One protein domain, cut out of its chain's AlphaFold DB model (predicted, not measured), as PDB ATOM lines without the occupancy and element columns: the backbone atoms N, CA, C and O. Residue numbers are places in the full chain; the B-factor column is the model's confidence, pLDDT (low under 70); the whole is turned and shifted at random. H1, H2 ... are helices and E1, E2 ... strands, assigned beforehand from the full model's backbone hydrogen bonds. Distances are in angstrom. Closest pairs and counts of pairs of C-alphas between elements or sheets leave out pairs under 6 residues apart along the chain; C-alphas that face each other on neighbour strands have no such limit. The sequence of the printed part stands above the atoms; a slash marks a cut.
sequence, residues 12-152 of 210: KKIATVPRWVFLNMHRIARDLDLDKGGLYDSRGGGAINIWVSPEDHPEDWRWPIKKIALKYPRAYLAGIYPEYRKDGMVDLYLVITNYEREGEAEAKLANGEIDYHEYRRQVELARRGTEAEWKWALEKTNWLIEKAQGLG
ATOM      1  N   LYS A  12      70.163  -6.544  44.180       88.94
ATOM      2  CA  LYS A  12      69.555  -5.313  43.655       88.94
ATOM      3  C   LYS A  12      69.840  -5.164  42.169       88.94
ATOM      4  O   LYS A  12      70.998  -5.119  41.765       88.94
ATOM      5  N   LYS A  13      68.788  -5.006  41.359       93.75
ATOM      6  CA  LYS A  13      68.935  -4.551  39.970       93.75
ATOM      7  C   LYS A  13      69.452  -3.114  39.982       93.75
ATOM      8  O   LYS A  13      68.769  -2.225  40.485       93.75
ATOM      9  N   ILE A  14      70.634  -2.892  39.423       94.88
ATOM     10  CA  ILE A  14      71.307  -1.585  39.433       94.88
ATOM     11  C   ILE A  14      71.244  -0.875  38.080       94.88
ATOM     12  O   ILE A  14      71.246   0.350  38.030       94.88
ATOM     13  N   ALA A  15      71.168  -1.626  36.979       95.06
ATOM     14  CA  ALA A  15      71.142  -1.060  35.638       95.06
ATOM     15  C   ALA A  15      70.516  -2.028  34.628       95.06
ATOM     16  O   ALA A  15      70.423  -3.234  34.853       95.06
ATOM     17  N   THR A  16      70.092  -1.486  33.490       95.56
ATOM     18  CA  THR A  16      69.804  -2.252  32.271       95.56
ATOM     19  C   THR A  16      70.699  -1.690  31.182       95.56
ATOM     20  O   THR A  16      70.568  -0.517  30.835       95.56
ATOM     21  N   VAL A  17      71.627  -2.493  30.668       92.69
ATOM     22  CA  VAL A  17      72.612  -2.040  29.680       92.69
ATOM     23  C   VAL A  17      72.499  -2.847  28.391       92.69
ATOM     24  O   VAL A  17      72.111  -4.015  28.427       92.69
ATOM     25  N   PRO A  18      72.849  -2.279  27.230       89.81
ATOM     26  CA  PRO A  18      73.023  -3.074  26.025       89.81
ATOM     27  C   PRO A  18      74.071  -4.175  26.224       89.81
ATOM     28  O   PRO A  18      75.083  -3.968  26.896       89.81
ATOM     29  N   ARG A  19      73.893  -5.333  25.576       87.25
ATOM     30  CA  ARG A  19      74.835  -6.462  25.689       87.25
ATOM     31  C   ARG A  19      76.286  -6.089  25.377       87.25
ATOM     32  O   ARG A  19      77.190  -6.640  25.995       87.25
ATOM     33  N   TRP A  20      76.512  -5.157  24.455       83.75
ATOM     34  CA  TRP A  20      77.857  -4.692  24.108       83.75
ATOM     35  C   TRP A  20      78.560  -3.974  25.266       83.75
ATOM     36  O   TRP A  20      79.754  -4.186  25.467       83.75
ATOM     37  N   VAL A  21      77.820  -3.211  26.079       91.00
ATOM     38  CA  VAL A  21      78.361  -2.569  27.287       91.00
ATOM     39  C   VAL A  21      78.835  -3.646  28.250       91.00
ATOM     40  O   VAL A  21      79.963  -3.596  28.721       91.00
ATOM     41  N   PHE A  22      78.023  -4.677  28.485       92.44
ATOM     42  CA  PHE A  22      78.408  -5.752  29.397       92.44
ATOM     43  C   PHE A  22      79.629  -6.551  28.902       92.44
ATOM     44  O   PHE A  22      80.504  -6.916  29.686       92.44
ATOM     45  N   LEU A  23      79.751  -6.773  27.589       88.88
ATOM     46  CA  LEU A  23      80.955  -7.375  27.003       88.88
ATOM     47  C   LEU A  23      82.198  -6.494  27.211       88.88
ATOM     48  O   LEU A  23      83.258  -7.007  27.573       88.88
ATOM     49  N   ASN A  24      82.063  -5.175  27.062       89.81
ATOM     50  CA  ASN A  24      83.136  -4.227  27.354       89.81
ATOM     51  C   ASN A  24      83.502  -4.192  28.843       89.81
ATOM     52  O   ASN A  24      84.690  -4.140  29.163       89.81
ATOM     53  N   MET A  25      82.522  -4.287  29.751       94.31
ATOM     54  CA  MET A  25      82.779  -4.415  31.191       94.31
ATOM     55  C   MET A  25      83.658  -5.636  31.474       94.31
ATOM     56  O   MET A  25      84.644  -5.522  32.195       94.31
ATOM     57  N   HIS A  26      83.369  -6.784  30.851       93.38
ATOM     58  CA  HIS A  26      84.208  -7.977  30.982       93.38
ATOM     59  C   HIS A  26      85.636  -7.774  30.477       93.38
ATOM     60  O   HIS A  26      86.561  -8.324  31.071       93.38
ATOM     61  N   ARG A  27      85.848  -7.018  29.394       89.44
ATOM     62  CA  ARG A  27      87.210  -6.708  28.943       89.44
ATOM     63  C   ARG A  27      87.950  -5.867  29.962       89.44
ATOM     64  O   ARG A  27      89.025  -6.271  30.385       89.44
ATOM     65  N   ILE A  28      87.350  -4.757  30.389       93.00
ATOM     66  CA  ILE A  28      87.962  -3.860  31.375       93.00
ATOM     67  C   ILE A  28      88.276  -4.635  32.661       93.00
ATOM     68  O   ILE A  28      89.375  -4.518  33.193       93.00
ATOM     69  N   ALA A  29      87.358  -5.490  33.117       95.88
ATOM     70  CA  ALA A  29      87.565  -6.341  34.283       95.88
ATOM     71  C   ALA A  29      88.744  -7.319  34.125       95.88
ATOM     72  O   ALA A  29      89.444  -7.567  35.095       95.88
ATOM     73  N   ARG A  30      89.005  -7.859  32.925       92.94
ATOM     74  CA  ARG A  30      90.181  -8.719  32.662       92.94
ATOM     75  C   ARG A  30      91.482  -7.931  32.541       92.94
ATOM     76  O   ARG A  30      92.564  -8.465  32.800       92.94
ATOM     77  N   ASP A  31      91.406  -6.684  32.097       91.56
ATOM     78  CA  ASP A  31      92.561  -5.790  32.065       91.56
ATOM     79  C   ASP A  31      92.949  -5.379  33.491       91.56
ATOM     80  O   ASP A  31      94.130  -5.386  33.832       91.56
ATOM     81  N   LEU A  32      91.944  -5.149  34.339       94.38
ATOM     82  CA  LEU A  32      92.044  -4.835  35.767       94.38
ATOM     83  C   LEU A  32      91.783  -6.057  36.655       94.38
ATOM     84  O   LEU A  32      91.143  -5.957  37.707       94.38
ATOM     85  N   ASP A  33      92.268  -7.209  36.208       95.50
ATOM     86  CA  ASP A  33      92.089  -8.465  36.922       95.50
ATOM     87  C   ASP A  33      92.826  -8.441  38.271       95.50
ATOM     88  O   ASP A  33      93.901  -7.842  38.404       95.50
ATOM     89  N   LEU A  34      92.266  -9.101  39.283       93.00
ATOM     90  CA  LEU A  34      92.854  -9.184  40.618       93.00
ATOM     91  C   LEU A  34      94.261  -9.800  40.616       93.00
ATOM     92  O   LEU A  34      95.110  -9.372  41.399       93.00
ATOM     93  N   ASP A  35      94.571 -10.708  39.684       91.62
ATOM     94  CA  ASP A  35      95.912 -11.287  39.528       91.62
ATOM     95  C   ASP A  35      96.914 -10.327  38.874       91.62
ATOM     96  O   ASP A  35      98.117 -10.606  38.831       91.62
ATOM     97  N   LYS A  36      96.443  -9.183  38.377       94.12
ATOM     98  CA  LYS A  36      97.254  -8.068  37.872       94.12
ATOM     99  C   LYS A  36      97.301  -6.891  38.851       94.12
ATOM    100  O   LYS A  36      97.881  -5.862  38.526       94.12
ATOM    101  N   GLY A  37      96.710  -7.037  40.037       93.06
ATOM    102  CA  GLY A  37      96.626  -5.973  41.032       93.06
ATOM    103  C   GLY A  37      95.416  -5.058  40.843       93.06
ATOM    104  O   GLY A  37      95.329  -4.034  41.512       93.06
ATOM    105  N   GLY A  38      94.453  -5.414  39.992       96.69
ATOM    106  CA  GLY A  38      93.156  -4.742  39.958       96.69
ATOM    107  C   GLY A  38      92.189  -5.279  41.017       96.69
ATOM    108  O   GLY A  38      92.602  -5.939  41.974       96.69
ATOM    109  N   LEU A  39      90.904  -4.969  40.861       97.50
ATOM    110  CA  LEU A  39      89.840  -5.313  41.816       97.50
ATOM    111  C   LEU A  39      88.807  -6.286  41.247       97.50
ATOM    112  O   LEU A  39      87.887  -6.683  41.955       97.50
ATOM    113  N   TYR A  40      88.916  -6.655  39.974       97.56
ATOM    114  CA  TYR A  40      87.872  -7.416  39.300       97.56
ATOM    115  C   TYR A  40      88.319  -8.849  38.999       97.56
ATOM    116  O   TYR A  40      89.496  -9.112  38.793       97.56
ATOM    117  N   ASP A  41      87.369  -9.780  38.945       95.31
ATOM    118  CA  ASP A  41      87.558 -11.123  38.377       95.31
ATOM    119  C   ASP A  41      86.371 -11.446  37.470       95.31
ATOM    120  O   ASP A  41      85.219 -11.544  37.898       95.31
ATOM    121  N   SER A  42      86.646 -11.549  36.171       92.75
ATOM    122  CA  SER A  42      85.630 -11.762  35.143       92.75
ATOM    123  C   SER A  42      85.472 -13.256  34.837       92.75
ATOM    124  O   SER A  42      86.275 -13.837  34.098       92.75
ATOM    125  N   ARG A  43      84.336 -13.849  35.215       82.00
ATOM    126  CA  ARG A  43      84.042 -15.279  35.015       82.00
ATOM    127  C   ARG A  43      83.482 -15.584  33.620       82.00
ATOM    128  O   ARG A  43      82.316 -15.930  33.471       82.00
ATOM    129  N   GLY A  44      84.299 -15.439  32.572       65.38
ATOM    130  CA  GLY A  44      84.021 -16.008  31.237       65.38
ATOM    131  C   GLY A  44      82.696 -15.603  30.565       65.38
ATOM    132  O   GLY A  44      82.122 -16.409  29.839       65.38
ATOM    133  N   GLY A  45      82.202 -14.380  30.792       69.44
ATOM    134  CA  GLY A  45      80.897 -13.921  30.282       69.44
ATOM    135  C   GLY A  45      79.714 -14.184  31.227       69.44
ATOM    136  O   GLY A  45      78.576 -13.966  30.835       69.44
ATOM    137  N   GLY A  46      79.977 -14.692  32.435       86.06
ATOM    138  CA  GLY A  46      79.036 -14.765  33.551       86.06
ATOM    139  C   GLY A  46      79.173 -13.558  34.477       86.06
ATOM    140  O   GLY A  46      79.165 -12.423  34.023       86.06
ATOM    141  N   ALA A  47      79.306 -13.792  35.781       92.81
ATOM    142  CA  ALA A  47      79.461 -12.712  36.750       92.81
ATOM    143  C   ALA A  47      80.809 -11.974  36.617       92.81
ATOM    144  O   ALA A  47      81.815 -12.544  36.169       92.81
ATOM    145  N   ILE A  48      80.827 -10.711  37.046       97.19
ATOM    146  CA  ILE A  48      82.052  -9.959  37.342       97.19
ATOM    147  C   ILE A  48      82.130  -9.807  38.857       97.19
ATOM    148  O   ILE A  48      81.313  -9.113  39.457       97.19
ATOM    149  N   ASN A  49      83.108 -10.463  39.465       97.25
ATOM    150  CA  ASN A  49      83.377 -10.378  40.890       97.25
ATOM    151  C   ASN A  49      84.152  -9.091  41.193       97.25
ATOM    152  O   ASN A  49      85.053  -8.721  40.438       97.25
ATOM    153  N   ILE A  50      83.811  -8.435  42.296       97.62
ATOM    154  CA  ILE A  50      84.460  -7.237  42.820       97.62
ATOM    155  C   ILE A  50      85.108  -7.594  44.157       97.62
ATOM    156  O   ILE A  50      84.459  -8.068  45.095       97.62
ATOM    157  N   TRP A  51      86.403  -7.339  44.220       97.88
ATOM    158  CA  TRP A  51      87.267  -7.582  45.356       97.88
ATOM    159  C   TRP A  51      87.736  -6.251  45.922       97.88
ATOM    160  O   TRP A  51      87.929  -5.288  45.185       97.88
ATOM    161  N   VAL A  52      87.958  -6.206  47.227       98.06
ATOM    162  CA  VAL A  52      88.581  -5.069  47.901       98.06
ATOM    163  C   VAL A  52      90.092  -5.263  47.989       98.06
ATOM    164  O   VAL A  52      90.594  -6.391  47.955       98.06
ATOM    165  N   SER A  53      90.826  -4.164  48.120       97.62
ATOM    166  CA  SER A  53      92.277  -4.125  48.340       97.62
ATOM    167  C   SER A  53      92.605  -3.303  49.588       97.62
ATOM    168  O   SER A  53      91.740  -2.545  50.016       97.62
ATOM    169  N   PRO A  54      93.816  -3.404  50.169       97.00
ATOM    170  CA  PRO A  54      94.205  -2.581  51.318       97.00
ATOM    171  C   PRO A  54      94.068  -1.070  51.084       97.00
ATOM    172  O   PRO A  54      93.848  -0.332  52.034       97.00
ATOM    173  N   GLU A  55      94.192  -0.613  49.838       96.62
ATOM    174  CA  GLU A  55      94.118   0.802  49.469       96.62
ATOM    175  C   GLU A  55      92.730   1.234  48.965       96.62
ATOM    176  O   GLU A  55      92.455   2.428  48.869       96.62
ATOM    177  N   ASP A  56      91.862   0.282  48.614       97.94
ATOM    178  CA  ASP A  56      90.555   0.540  48.007       97.94
ATOM    179  C   ASP A  56      89.518  -0.468  48.514       97.94
ATOM    180  O   ASP A  56      89.441  -1.610  48.040       97.94
ATOM    181  N   HIS A  57      88.751  -0.034  49.514       98.19
ATOM    182  CA  HIS A  57      87.749  -0.812  50.235       98.19
ATOM    183  C   HIS A  57      86.666   0.114  50.835       98.19
ATOM    184  O   HIS A  57      86.885   1.326  50.926       98.19
ATOM    185  N   PRO A  58      85.505  -0.418  51.268       98.25
ATOM    186  CA  PRO A  58      84.498   0.351  52.006       98.25
ATOM    187  C   PRO A  58      85.076   1.036  53.251       98.25
ATOM    188  O   PRO A  58      85.971   0.498  53.903       98.25
ATOM    189  N   GLU A  59      84.557   2.209  53.612       97.25
ATOM    190  CA  GLU A  59      85.068   3.012  54.740       97.25
ATOM    191  C   GLU A  59      84.942   2.321  56.107       97.25
ATOM    192  O   GLU A  59      85.728   2.580  57.017       97.25
ATOM    193  N   ASP A  60      83.972   1.421  56.253       96.31
ATOM    194  CA  ASP A  60      83.715   0.657  57.470       96.31
ATOM    195  C   ASP A  60      84.361  -0.735  57.457       96.31
ATOM    196  O   ASP A  60      84.101  -1.538  58.358       96.31
ATOM    197  N   TRP A  61      85.215  -1.021  56.471       97.19
ATOM    198  CA  TRP A  61      85.921  -2.288  56.360       97.19
ATOM    199  C   TRP A  61      86.917  -2.465  57.511       97.19
ATOM    200  O   TRP A  61      87.806  -1.641  57.725       97.19
ATOM    201  N   ARG A  62      86.783  -3.560  58.266       95.19
ATOM    202  CA  ARG A  62      87.594  -3.823  59.475       95.19
ATOM    203  C   ARG A  62      88.402  -5.112  59.413       95.19
ATOM    204  O   ARG A  62      89.193  -5.375  60.317       95.19
ATOM    205  N   TRP A  63      88.207  -5.920  58.377       94.44
ATOM    206  CA  TRP A  63      88.868  -7.213  58.262       94.44
ATOM    207  C   TRP A  63      90.230  -7.071  57.576       94.44
ATOM    208  O   TRP A  63      90.352  -6.337  56.593       94.44
ATOM    209  N   PRO A  64      91.275  -7.771  58.048       93.88
ATOM    210  CA  PRO A  64      92.572  -7.729  57.389       93.88
ATOM    211  C   PRO A  64      92.495  -8.276  55.958       93.88
ATOM    212  O   PRO A  64      92.191  -9.449  55.757       93.88
ATOM    213  N   ILE A  65      92.841  -7.457  54.964       96.25
ATOM    214  CA  ILE A  65      92.862  -7.872  53.556       96.25
ATOM    215  C   ILE A  65      94.187  -8.589  53.277       96.25
ATOM    216  O   ILE A  65      95.253  -7.971  53.239       96.25
ATOM    217  N   LYS A  66      94.132  -9.913  53.111       92.81
ATOM    218  CA  LYS A  66      95.312 -10.778  52.949       92.81
ATOM    219  C   LYS A  66      95.440 -11.286  51.515       92.81
ATOM    220  O   LYS A  66      94.483 -11.340  50.757       92.81
ATOM    221  N   LYS A  67      96.656 -11.685  51.140       91.56
ATOM    222  CA  LYS A  67      96.949 -12.307  49.836       91.56
ATOM    223  C   LYS A  67      96.384 -13.725  49.723       91.56
ATOM    224  O   LYS A  67      95.836 -14.085  48.689       91.56
ATOM    225  N   ILE A  68      96.517 -14.523  50.787       87.69
ATOM    226  CA  ILE A  68      96.162 -15.952  50.811       87.69
ATOM    227  C   ILE A  68      96.750 -16.661  49.571       87.69
ATOM    228  O   ILE A  68      97.971 -16.716  49.441       87.69
ATOM    229  N   ALA A  69      95.913 -17.162  48.660       88.31
ATOM    230  CA  ALA A  69      96.320 -17.880  47.452       88.31
ATOM    231  C   ALA A  69      96.429 -16.983  46.203       88.31
ATOM    232  O   ALA A  69      96.829 -17.456  45.142       88.31
ATOM    233  N   LEU A  70      96.062 -15.705  46.309       92.38
ATOM    234  CA  LEU A  70      96.057 -14.747  45.201       92.38
ATOM    235  C   LEU A  70      97.449 -14.153  44.993       92.38
ATOM    236  O   LEU A  70      98.339 -14.344  45.818       92.38
ATOM    237  N   LYS A  71      97.679 -13.408  43.906       94.12
ATOM    238  CA  LYS A  71      98.962 -12.703  43.698       94.12
ATOM    239  C   LYS A  71      99.107 -11.443  44.553       94.12
ATOM    240  O   LYS A  71     100.217 -11.161  45.011       94.12
ATOM    241  N   TYR A  72      98.000 -10.752  44.814       96.38
ATOM    242  CA  TYR A  72      97.926  -9.509  45.586       96.38
ATOM    243  C   TYR A  72      96.925  -9.646  46.747       96.38
ATOM    244  O   TYR A  72      96.029 -10.485  46.660       96.38
ATOM    245  N   PRO A  73      97.045  -8.855  47.834       96.75
ATOM    246  CA  PRO A  73      96.091  -8.880  48.944       96.75
ATOM    247  C   PRO A  73      94.682  -8.490  48.503       96.75
ATOM    248  O   PRO A  73      94.462  -7.338  48.139       96.75
ATOM    249  N   ARG A  74      93.732  -9.425  48.508       97.12
ATOM    250  CA  ARG A  74      92.359  -9.179  48.054       97.12
ATOM    251  C   ARG A  74      91.369  -9.960  48.901       97.12
ATOM    252  O   ARG A  74      91.624 -11.111  49.235       97.12
ATOM    253  N   ALA A  75      90.231  -9.339  49.185       96.69
ATOM    254  CA  ALA A  75      89.098  -9.988  49.831       96.69
ATOM    255  C   ALA A  75      87.844  -9.806  48.974       96.69
ATOM    256  O   ALA A  75      87.643  -8.753  48.369       96.69
ATOM    257  N   TYR A  76      87.031 -10.850  48.858       96.00
ATOM    258  CA  TYR A  76      85.822 -10.807  48.041       96.00
ATOM    259  C   TYR A  76      84.724 -10.023  48.767       96.00
ATOM    260  O   TYR A  76      84.511 -10.229  49.965       96.00
ATOM    261  N   LEU A  77      84.025  -9.143  48.042       96.88
ATOM    262  CA  LEU A  77      82.928  -8.352  48.603       96.88
ATOM    263  C   LEU A  77      81.645  -8.418  47.774       96.88
ATOM    264  O   LEU A  77      80.562  -8.450  48.352       96.88
ATOM    265  N   ALA A  78      81.718  -8.381  46.444       96.38
ATOM    266  CA  ALA A  78      80.509  -8.258  45.633       96.38
ATOM    267  C   ALA A  78      80.604  -8.972  44.287       96.38
ATOM    268  O   ALA A  78      81.689  -9.278  43.799       96.38
ATOM    269  N   GLY A  79      79.453  -9.182  43.654       95.88
ATOM    270  CA  GLY A  79      79.348  -9.711  42.300       95.88
ATOM    271  C   GLY A  79      78.307  -8.961  41.477       95.88
ATOM    272  O   GLY A  79      77.227  -8.634  41.973       95.88
ATOM    273  N   ILE A  80      78.635  -8.702  40.213       96.56
ATOM    274  CA  ILE A  80      77.722  -8.179  39.195       96.56
ATOM    275  C   ILE A  80      77.232  -9.362  38.360       96.56
ATOM    276  O   ILE A  80      78.009  -9.956  37.607       96.56
ATOM    277  N   TYR A  81      75.952  -9.693  38.474       94.75
ATOM    278  CA  TYR A  81      75.315 -10.815  37.791       94.75
ATOM    279  C   TYR A  81      74.461 -10.332  36.611       94.75
ATOM    280  O   TYR A  81      73.680  -9.388  36.762       94.75
ATOM    281  N   PRO A  82      74.594 -10.959  35.427       94.06
ATOM    282  CA  PRO A  82      73.787 -10.611  34.265       94.06
ATOM    283  C   PRO A  82      72.516 -11.465  34.151       94.06
ATOM    284  O   PRO A  82      72.574 -12.696  34.190       94.06
ATOM    285  N   GLU A  83      71.386 -10.830  33.840       92.75
ATOM    286  CA  GLU A  83      70.227 -11.491  33.235       92.75
ATOM    287  C   GLU A  83      70.070 -11.050  31.773       92.75
ATOM    288  O   GLU A  83      69.766  -9.897  31.457       92.75
ATOM    289  N   TYR A  84      70.291 -11.991  30.850       88.75
ATOM    290  CA  TYR A  84      70.217 -11.732  29.412       88.75
ATOM    291  C   TYR A  84      68.779 -11.726  28.907       88.75
ATOM    292  O   TYR A  84      68.101 -12.763  28.881       88.75
ATOM    293  N   ARG A  85      68.355 -10.578  28.384       86.81
ATOM    294  CA  ARG A  85      67.042 -10.398  27.775       86.81
ATOM    295  C   ARG A  85      67.054 -10.779  26.296       86.81
ATOM    296  O   ARG A  85      68.091 -10.829  25.632       86.81
ATOM    297  N   LYS A  86      65.866 -11.075  25.758       79.75
ATOM    298  CA  LYS A  86      65.683 -11.428  24.336       79.75
ATOM    299  C   LYS A  86      65.862 -10.233  23.390       79.75
ATOM    300  O   LYS A  86      66.111 -10.437  22.209       79.75
ATOM    301  N   ASP A  87      65.735  -9.013  23.898       79.06
ATOM    302  CA  ASP A  87      65.863  -7.750  23.159       79.06
ATOM    303  C   ASP A  87      67.319  -7.264  23.030       79.06
ATOM    304  O   ASP A  87      67.565  -6.167  22.543       79.06
ATOM    305  N   GLY A  88      68.302  -8.067  23.456       78.00
ATOM    306  CA  GLY A  88      69.716  -7.687  23.400       78.00
ATOM    307  C   GLY A  88      70.179  -6.807  24.565       78.00
ATOM    308  O   GLY A  88      71.340  -6.392  24.575       78.00
ATOM    309  N   MET A  89      69.319  -6.567  25.559       86.88
ATOM    310  CA  MET A  89      69.683  -5.915  26.815       86.88
ATOM    311  C   MET A  89      70.141  -6.936  27.864       86.88
ATOM    312  O   MET A  89      69.857  -8.135  27.786       86.88
ATOM    313  N   VAL A  90      70.864  -6.445  28.861       92.88
ATOM    314  CA  VAL A  90      71.319  -7.197  30.026       92.88
ATOM    315  C   VAL A  90      70.906  -6.415  31.262       92.88
ATOM    316  O   VAL A  90      71.318  -5.267  31.443       92.88
ATOM    317  N   ASP A  91      70.079  -7.032  32.096       95.56
ATOM    318  CA  ASP A  91      69.787  -6.505  33.422       95.56
ATOM    319  C   ASP A  91      70.967  -6.868  34.332       95.56
ATOM    320  O   ASP A  91      71.376  -8.028  34.396       95.56
ATOM    321  N   LEU A  92      71.563  -5.862  34.971       96.06
ATOM    322  CA  LEU A  92      72.698  -6.031  35.870       96.06
ATOM    323  C   LEU A  92      72.212  -5.995  37.306       96.06
ATOM    324  O   LEU A  92      71.558  -5.035  37.731       96.06
ATOM    325  N   TYR A  93      72.593  -7.018  38.050       95.62
ATOM    326  CA  TYR A  93      72.258  -7.161  39.449       95.62
ATOM    327  C   TYR A  93      73.524  -7.167  40.289       95.62
ATOM    328  O   TYR A  93      74.472  -7.889  39.994       95.62
ATOM    329  N   LEU A  94      73.541  -6.342  41.327       95.81
ATOM    330  CA  LEU A  94      74.624  -6.287  42.294       95.81
ATOM    331  C   LEU A  94      74.228  -7.095  43.527       95.81
ATOM    332  O   LEU A  94      73.136  -6.912  44.074       95.81
ATOM    333  N   VAL A  95      75.130  -7.970  43.958       94.75
ATOM    334  CA  VAL A  95      74.993  -8.787  45.165       94.75
ATOM    335  C   VAL A  95      76.197  -8.525  46.055       94.75
ATOM    336  O   VAL A  95      77.332  -8.622  45.589       94.75
ATOM    337  N   ILE A  96      75.951  -8.217  47.328       94.69
ATOM    338  CA  ILE A  96      76.998  -8.139  48.352       94.69
ATOM    339  C   ILE A  96      77.150  -9.504  49.016       94.69
ATOM    340  O   ILE A  96      76.173 -10.193  49.305       94.69
ATOM    341  N   THR A  97      78.384  -9.916  49.263       92.88
ATOM    342  CA  THR A  97      78.702 -11.009  50.177       92.88
ATOM    343  C   THR A  97      80.102 -10.789  50.735       92.88
ATOM    344  O   THR A  97      81.099 -11.092  50.082       92.88
ATOM    345  N   ASN A  98      80.180 -10.246  51.948       94.94
ATOM    346  CA  ASN A  98      81.454 -10.047  52.626       94.94
ATOM    347  C   ASN A  98      81.965 -11.386  53.188       94.94
ATOM    348  O   ASN A  98      81.560 -11.812  54.273       94.94
ATOM    349  N   TYR A  99      82.860 -12.045  52.450       93.62
ATOM    350  CA  TYR A  99      83.409 -13.346  52.848       93.62
ATOM    351  C   TYR A  99      84.307 -13.289  54.081       93.62
ATOM    352  O   TYR A  99      84.380 -14.278  54.803       93.62
ATOM    353  N   GLU A 100      84.936 -12.153  54.382       95.62
ATOM    354  CA  GLU A 100      85.712 -12.028  55.621       95.62
ATOM    355  C   GLU A 100      84.791 -12.043  56.848       95.62
ATOM    356  O   GLU A 100      85.080 -12.707  57.844       95.62
ATOM    357  N   ARG A 101      83.635 -11.377  56.754       94.69
ATOM    358  CA  ARG A 101      82.614 -11.397  57.805       94.69
ATOM    359  C   ARG A 101      81.940 -12.764  57.943       94.69
ATOM    360  O   ARG A 101      81.651 -13.174  59.066       94.69
ATOM    361  N   GLU A 102      81.686 -13.467  56.835       94.50
ATOM    362  CA  GLU A 102      81.208 -14.860  56.885       94.50
ATOM    363  C   GLU A 102      82.247 -15.773  57.550       94.50
ATOM    364  O   GLU A 102      81.908 -16.499  58.483       94.50
ATOM    365  N   GLY A 103      83.518 -15.673  57.149       94.81
ATOM    366  CA  GLY A 103      84.610 -16.467  57.713       94.81
ATOM    367  C   GLY A 103      84.839 -16.214  59.206       94.81
ATOM    368  O   GLY A 103      85.117 -17.145  59.960       94.81
ATOM    369  N   GLU A 104      84.665 -14.975  59.677       95.50
ATOM    370  CA  GLU A 104      84.696 -14.664  61.111       95.50
ATOM    371  C   GLU A 104      83.574 -15.387  61.877       95.50
ATOM    372  O   GLU A 104      83.811 -15.932  62.959       95.50
ATOM    373  N   ALA A 105      82.359 -15.429  61.322       96.44
ATOM    374  CA  ALA A 105      81.238 -16.146  61.927       96.44
ATOM    375  C   ALA A 105      81.472 -17.666  61.941       96.44
ATOM    376  O   ALA A 105      81.177 -18.322  62.942       96.44
ATOM    377  N   GLU A 106      82.035 -18.223  60.864       96.75
ATOM    378  CA  GLU A 106      82.430 -19.636  60.790       96.75
ATOM    379  C   GLU A 106      83.467 -19.987  61.863       96.75
ATOM    380  O   GLU A 106      83.315 -20.990  62.563       96.75
ATOM    381  N   ALA A 107      84.481 -19.138  62.052       96.88
ATOM    382  CA  ALA A 107      85.509 -19.336  63.070       96.88
ATOM    383  C   ALA A 107      84.923 -19.318  64.493       96.88
ATOM    384  O   ALA A 107      85.218 -20.209  65.291       96.88
ATOM    385  N   LYS A 108      84.041 -18.358  64.801       97.75
ATOM    386  CA  LYS A 108      83.365 -18.279  66.109       97.75
ATOM    387  C   LYS A 108      82.510 -19.512  66.392       97.75
ATOM    388  O   LYS A 108      82.510 -20.005  67.519       97.75
ATOM    389  N   LEU A 109      81.799 -20.026  65.384       98.00
ATOM    390  CA  LEU A 109      81.020 -21.258  65.521       98.00
ATOM    391  C   LEU A 109      81.940 -22.457  65.783       98.00
ATOM    392  O   LEU A 109      81.680 -23.240  66.694       98.00
ATOM    393  N   ALA A 110      83.024 -22.588  65.014       97.62
ATOM    394  CA  ALA A 110      83.988 -23.678  65.163       97.62
ATOM    395  C   ALA A 110      84.678 -23.678  66.539       97.62
ATOM    396  O   ALA A 110      84.943 -24.744  67.092       97.62
ATOM    397  N   ASN A 111      84.916 -22.496  67.113       97.75
ATOM    398  CA  ASN A 111      85.484 -22.327  68.452       97.75
ATOM    399  C   ASN A 111      84.461 -22.499  69.590       97.75
ATOM    400  O   ASN A 111      84.844 -22.470  70.760       97.75
ATOM    401  N   GLY A 112      83.168 -22.653  69.281       97.31
ATOM    402  CA  GLY A 112      82.100 -22.732  70.282       97.31
ATOM    403  C   GLY A 112      81.777 -21.400  70.973       97.31
ATOM    404  O   GLY A 112      81.154 -21.401  72.031       97.31
ATOM    405  N   GLU A 113      82.189 -20.266  70.398       98.25
ATOM    406  CA  GLU A 113      81.914 -18.920  70.927       98.25
ATOM    407  C   GLU A 113      80.470 -18.472  70.658       98.25
ATOM    408  O   GLU A 113      79.924 -17.634  71.375       98.25
ATOM    409  N   ILE A 114      79.854 -19.025  69.612       98.06
ATOM    410  CA  ILE A 114      78.467 -18.773  69.222       98.06
ATOM    411  C   ILE A 114      77.763 -20.088  68.886       98.06
ATOM    412  O   ILE A 114      78.400 -21.068  68.502       98.06
ATOM    413  N   ASP A 115      76.435 -20.099  68.991       98.12
ATOM    414  CA  ASP A 115      75.619 -21.221  68.532       98.12
ATOM    415  C   ASP A 115      75.271 -21.116  67.032       98.12
ATOM    416  O   ASP A 115      75.580 -20.141  66.339       98.12
ATOM    417  N   TYR A 116      74.597 -22.145  66.509       97.25
ATOM    418  CA  TYR A 116      74.199 -22.190  65.103       97.25
ATOM    419  C   TYR A 116      73.178 -21.101  64.720       97.25
ATOM    420  O   TYR A 116      73.179 -20.630  63.581       97.25
ATOM    421  N   HIS A 117      72.308 -20.677  65.642       97.56
ATOM    422  CA  HIS A 117      71.328 -19.624  65.367       97.56
ATOM    423  C   HIS A 117      72.015 -18.271  65.181       97.56
ATOM    424  O   HIS A 117      71.724 -17.545  64.226       97.56
ATOM    425  N   GLU A 118      72.965 -17.960  66.055       97.75
ATOM    426  CA  GLU A 118      73.798 -16.770  65.984       97.75
ATOM    427  C   GLU A 118      74.671 -16.770  64.725       97.75
ATOM    428  O   GLU A 118      74.710 -15.771  64.004       97.75
ATOM    429  N   TYR A 119      75.288 -17.907  64.393       97.38
ATOM    430  CA  TYR A 119      76.033 -18.083  63.145       97.38
ATOM    431  C   TYR A 119      75.183 -17.728  61.916       97.38
ATOM    432  O   TYR A 119      75.578 -16.903  61.089       97.38
ATOM    433  N   ARG A 120      73.967 -18.283  61.821       96.75
ATOM    434  CA  ARG A 120      73.037 -17.993  60.716       96.75
ATOM    435  C   ARG A 120      72.690 -16.511  60.624       96.75
ATOM    436  O   ARG A 120      72.611 -15.985  59.514       96.75
ATOM    437  N   ARG A 121      72.508 -15.835  61.762       96.00
ATOM    438  CA  ARG A 121      72.267 -14.387  61.801       96.00
ATOM    439  C   ARG A 121      73.466 -13.604  61.264       96.00
ATOM    440  O   ARG A 121      73.272 -12.672  60.489       96.00
ATOM    441  N   GLN A 122      74.687 -13.961  61.657       95.31
ATOM    442  CA  GLN A 122      75.898 -13.263  61.210       95.31
ATOM    443  C   GLN A 122      76.168 -13.457  59.713       95.31
ATOM    444  O   GLN A 122      76.470 -12.477  59.035       95.31
ATOM    445  N   VAL A 123      75.970 -14.668  59.183       94.25
ATOM    446  CA  VAL A 123      76.055 -14.942  57.736       94.25
ATOM    447  C   VAL A 123      75.028 -14.117  56.956       94.25
ATOM    448  O   VAL A 123      75.359 -13.510  55.941       94.25
ATOM    449  N   GLU A 124      73.790 -14.021  57.447       92.81
ATOM    450  CA  GLU A 124      72.772 -13.184  56.801       92.81
ATOM    451  C   GLU A 124      73.170 -11.700  56.795       92.81
ATOM    452  O   GLU A 124      72.998 -11.010  55.791       92.81
ATOM    453  N   LEU A 125      73.766 -11.198  57.882       92.31
ATOM    454  CA  LEU A 125      74.276  -9.826  57.933       92.31
ATOM    455  C   LEU A 125      75.443  -9.594  56.960       92.31
ATOM    456  O   LEU A 125      75.527  -8.516  56.373       92.31
ATOM    457  N   ALA A 126      76.322 -10.580  56.774       93.44
ATOM    458  CA  ALA A 126      77.420 -10.519  55.808       93.44
ATOM    459  C   ALA A 126      76.938 -10.497  54.351       93.44
ATOM    460  O   ALA A 126      77.529  -9.821  53.509       93.44
ATOM    461  N   ARG A 127      75.827 -11.181  54.059       92.50
ATOM    462  CA  ARG A 127      75.163 -11.162  52.746       92.50
ATOM    463  C   ARG A 127      74.373  -9.887  52.519       92.50
ATOM    464  O   ARG A 127      74.389  -9.325  51.430       92.50
ATOM    465  N   ARG A 128      73.681  -9.390  53.541       92.06
ATOM    466  CA  ARG A 128      72.927  -8.138  53.436       92.06
ATOM    467  C   ARG A 128      73.835  -6.947  53.133       92.06
ATOM    468  O   ARG A 128      73.417  -6.043  52.409       92.06
ATOM    469  N   GLY A 129      75.044  -6.975  53.681       93.31
ATOM    470  CA  GLY A 129      76.031  -5.918  53.563       93.31
ATOM    471  C   GLY A 129      75.674  -4.649  54.339       93.31
ATOM    472  O   GLY A 129      74.531  -4.445  54.766       93.31
ATOM    473  N   THR A 130      76.663  -3.788  54.542       95.19
ATOM    474  CA  THR A 130      76.509  -2.457  55.140       95.19
ATOM    475  C   THR A 130      76.200  -1.403  54.078       95.19
ATOM    476  O   THR A 130      76.327  -1.634  52.875       95.19
ATOM    477  N   GLU A 131      75.766  -0.216  54.504       95.50
ATOM    478  CA  GLU A 131      75.527   0.896  53.579       95.50
ATOM    479  C   GLU A 131      76.809   1.322  52.847       95.50
ATOM    480  O   GLU A 131      76.775   1.553  51.638       95.50
ATOM    481  N   ALA A 132      77.941   1.344  53.552       97.56
ATOM    482  CA  ALA A 132      79.249   1.650  52.982       97.56
ATOM    483  C   ALA A 132      79.693   0.601  51.950       97.56
ATOM    484  O   ALA A 132      80.167   0.973  50.876       97.56
ATOM    485  N   GLU A 133      79.477  -0.692  52.213       97.25
ATOM    486  CA  GLU A 133      79.735  -1.767  51.246       97.25
ATOM    487  C   GLU A 133      78.896  -1.607  49.974       97.25
ATOM    488  O   GLU A 133      79.424  -1.690  48.864       97.25
ATOM    489  N   TRP A 134      77.598  -1.323  50.123       96.69
ATOM    490  CA  TRP A 134      76.709  -1.068  48.989       96.69
ATOM    491  C   TRP A 134      77.131   0.156  48.184       96.69
ATOM    492  O   TRP A 134      77.178   0.086  46.956       96.69
ATOM    493  N   LYS A 135      77.430   1.268  48.862       97.31
ATOM    494  CA  LYS A 135      77.862   2.514  48.226       97.31
ATOM    495  C   LYS A 135      79.148   2.294  47.435       97.31
ATOM    496  O   LYS A 135      79.180   2.578  46.241       97.31
ATOM    497  N   TRP A 136      80.160   1.709  48.071       98.38
ATOM    498  CA  TRP A 136      81.447   1.431  47.444       98.38
ATOM    499  C   TRP A 136      81.300   0.480  46.244       98.38
ATOM    500  O   TRP A 136      81.784   0.776  45.153       98.38
ATOM    501  N   ALA A 137      80.572  -0.634  46.387       97.69
ATOM    502  CA  ALA A 137      80.398  -1.598  45.298       97.69
ATOM    503  C   ALA A 137      79.591  -1.015  44.121       97.69
ATOM    504  O   ALA A 137      79.884  -1.305  42.955       97.69
ATOM    505  N   LEU A 138      78.603  -0.159  44.408       97.44
ATOM    506  CA  LEU A 138      77.850   0.567  43.390       97.44
ATOM    507  C   LEU A 138      78.741   1.560  42.638       97.44
ATOM    508  O   LEU A 138      78.690   1.598  41.413       97.44
ATOM    509  N   GLU A 139      79.598   2.306  43.338       98.12
ATOM    510  CA  GLU A 139      80.583   3.203  42.719       98.12
ATOM    511  C   GLU A 139      81.516   2.438  41.767       98.12
ATOM    512  O   GLU A 139      81.668   2.831  40.606       98.12
ATOM    513  N   LYS A 140      82.073   1.292  42.193       98.12
ATOM    514  CA  LYS A 140      82.922   0.447  41.327       98.12
ATOM    515  C   LYS A 140      82.176  -0.111  40.124       98.12
ATOM    516  O   LYS A 140      82.773  -0.285  39.059       98.12
ATOM    517  N   THR A 141      80.889  -0.401  40.282       97.69
ATOM    518  CA  THR A 141      80.068  -0.913  39.185       97.69
ATOM    519  C   THR A 141      79.709   0.182  38.186       97.69
ATOM    520  O   THR A 141      79.852  -0.024  36.981       97.69
ATOM    521  N   ASN A 142      79.305   1.360  38.663       97.81
ATOM    522  CA  ASN A 142      78.996   2.509  37.813       97.81
ATOM    523  C   ASN A 142      80.225   2.950  37.020       97.81
ATOM    524  O   ASN A 142      80.125   3.147  35.812       97.81
ATOM    525  N   TRP A 143      81.399   2.975  37.655       97.62
ATOM    526  CA  TRP A 143      82.656   3.246  36.965       97.62
ATOM    527  C   TRP A 143      82.912   2.260  35.812       97.62
ATOM    528  O   TRP A 143      83.266   2.679  34.709       97.62
ATOM    529  N   LEU A 144      82.683   0.953  36.019       96.38
ATOM    530  CA  LEU A 144      82.802  -0.043  34.944       96.38
ATOM    531  C   LEU A 144      81.812   0.213  33.806       96.38
ATOM    532  O   LEU A 144      82.198   0.098  32.643       96.38
ATOM    533  N   ILE A 145      80.556   0.538  34.124       96.12
ATOM    534  CA  ILE A 145      79.518   0.833  33.127       96.12
ATOM    535  C   ILE A 145      79.915   2.060  32.302       96.12
ATOM    536  O   ILE A 145      79.922   1.985  31.074       96.12
ATOM    537  N   GLU A 146      80.302   3.156  32.953       94.94
ATOM    538  CA  GLU A 146      80.718   4.399  32.297       94.94
ATOM    539  C   GLU A 146      81.928   4.175  31.386       94.94
ATOM    540  O   GLU A 146      81.929   4.579  30.221       94.94
ATOM    541  N   LYS A 147      82.954   3.463  31.873       92.50
ATOM    542  CA  LYS A 147      84.121   3.115  31.054       92.50
ATOM    543  C   LYS A 147      83.740   2.221  29.884       92.50
ATOM    544  O   LYS A 147      84.200   2.457  28.771       92.50
ATOM    545  N   ALA A 148      82.884   1.230  30.105       91.88
ATOM    546  CA  ALA A 148      82.423   0.331  29.059       91.88
ATOM    547  C   ALA A 148      81.606   1.048  27.976       91.88
ATOM    548  O   ALA A 148      81.732   0.702  26.801       91.88
ATOM    549  N   GLN A 149      80.811   2.049  28.356       87.69
ATOM    550  CA  GLN A 149      80.085   2.918  27.432       87.69
ATOM    551  C   GLN A 149      81.034   3.827  26.646       87.69
ATOM    552  O   GLN A 149      80.882   3.954  25.434       87.69
ATOM    553  N   GLY A 150      82.046   4.401  27.306       83.88
ATOM    554  CA  GLY A 150      83.048   5.264  26.673       83.88
ATOM    555  C   GLY A 150      83.917   4.564  25.623       83.88
ATOM    556  O   GLY A 150      84.481   5.228  24.758       83.88
ATOM    557  N   LEU A 151      84.000   3.231  25.656       79.75
ATOM    558  CA  LEU A 151      84.664   2.438  24.616       79.75
ATOM    559  C   LEU A 151      83.856   2.335  23.314       79.75
ATOM    560  O   LEU A 151      84.412   1.919  22.300       79.75
ATOM    561  N   GLY A 152      82.567   2.683  23.332       72.81
ATOM    562  CA  GLY A 152      81.664   2.478  22.203       72.81
ATOM    563  C   GLY A 152      81.383   1.001  21.912       72.81
ATOM    564  O   GLY A 152      81.790   0.088  22.637       72.81
TER     565      GLY A 152
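What this domain is: This is residues 12 to 152 of the 210 residues of an uncharacterized protein of Candidatus Aenigmarchaeota archaeon (UniProt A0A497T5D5). A strongly twisted sheet of five strands has helices H1 and H4 packed on one face, while a helical hairpin, H2 and H3, reaches beyond one end of the sheet and adds to the length. The printed part has 141 residues with four named helices and five named strands, in the order E1 H1 E2 E3 E4 E5 H2 H3 H4. The sheet, in the order E1 E5 E4 E3 E2, is all antiparallel, and the class is mixed, helices and strands. The whole is compact, with a radius of gyration of the C-alphas of 16.2 A, and spans 53 by 32 by 25 A.

How they stand to each other: The edge strands are E1, residues 12 to 18, and E2, residues 40 to 42; the inner strands are E3, residues 48 to 52, E4, residues 75 to 84, and E5, residues 89 to 96. E2 E3 E4 E5 form a meander of three hairpins, each strand the antiparallel neighbour of the one before. Within hydrogen-bond range are N 14 and O 92 of E1 and E5 at 2.9 A, N 93 and O 81 of E5 and E4 at 2.9 A, N 50 and O 78 of E3 and E4 at 2.7 A, and N 49 and O 41 of E3 and E2 at 2.8 A. H1, residues 19 to 31, and H4, residues 131 to 150, are on the same face, giving two layers, helices on one face of a sheet. H4 touches H1 with residues 144 to 149 alone, about perpendicular at 73 degrees; the closest C-alphas, of Asn 24 and Ala 148, are 4.9 A apart. H2, residues 99 to 110, and H3, residues 116 to 128, form a helical hairpin, touching at a shallow tilt of 3 degrees, opposite ways; their closest C-alphas, of Glu 102 and Val 123, are 5.2 A apart. They only graze the sheet, with residues 99 to 101 and 126 to 128. In H1, H2, H3 and H4 every O i to N i+4 pair is within hydrogen-bond range.

Where its parts are: E1 begins at C-alpha 12 (69.555, -5.313, 43.655). E4 is 27.9 A long and E5 22.9 A. H4, 28.3 A, ends at C-alpha 150 (83.048, 5.264, 26.673).

The domain as a whole: The farthest C-alphas, of Gly 112 and Gly 152, are 54.3 A apart. The printed part has no cut. The link E3 to E4, residues 53 to 74, is long. Residues 44 to 45 have pLDDT under 70.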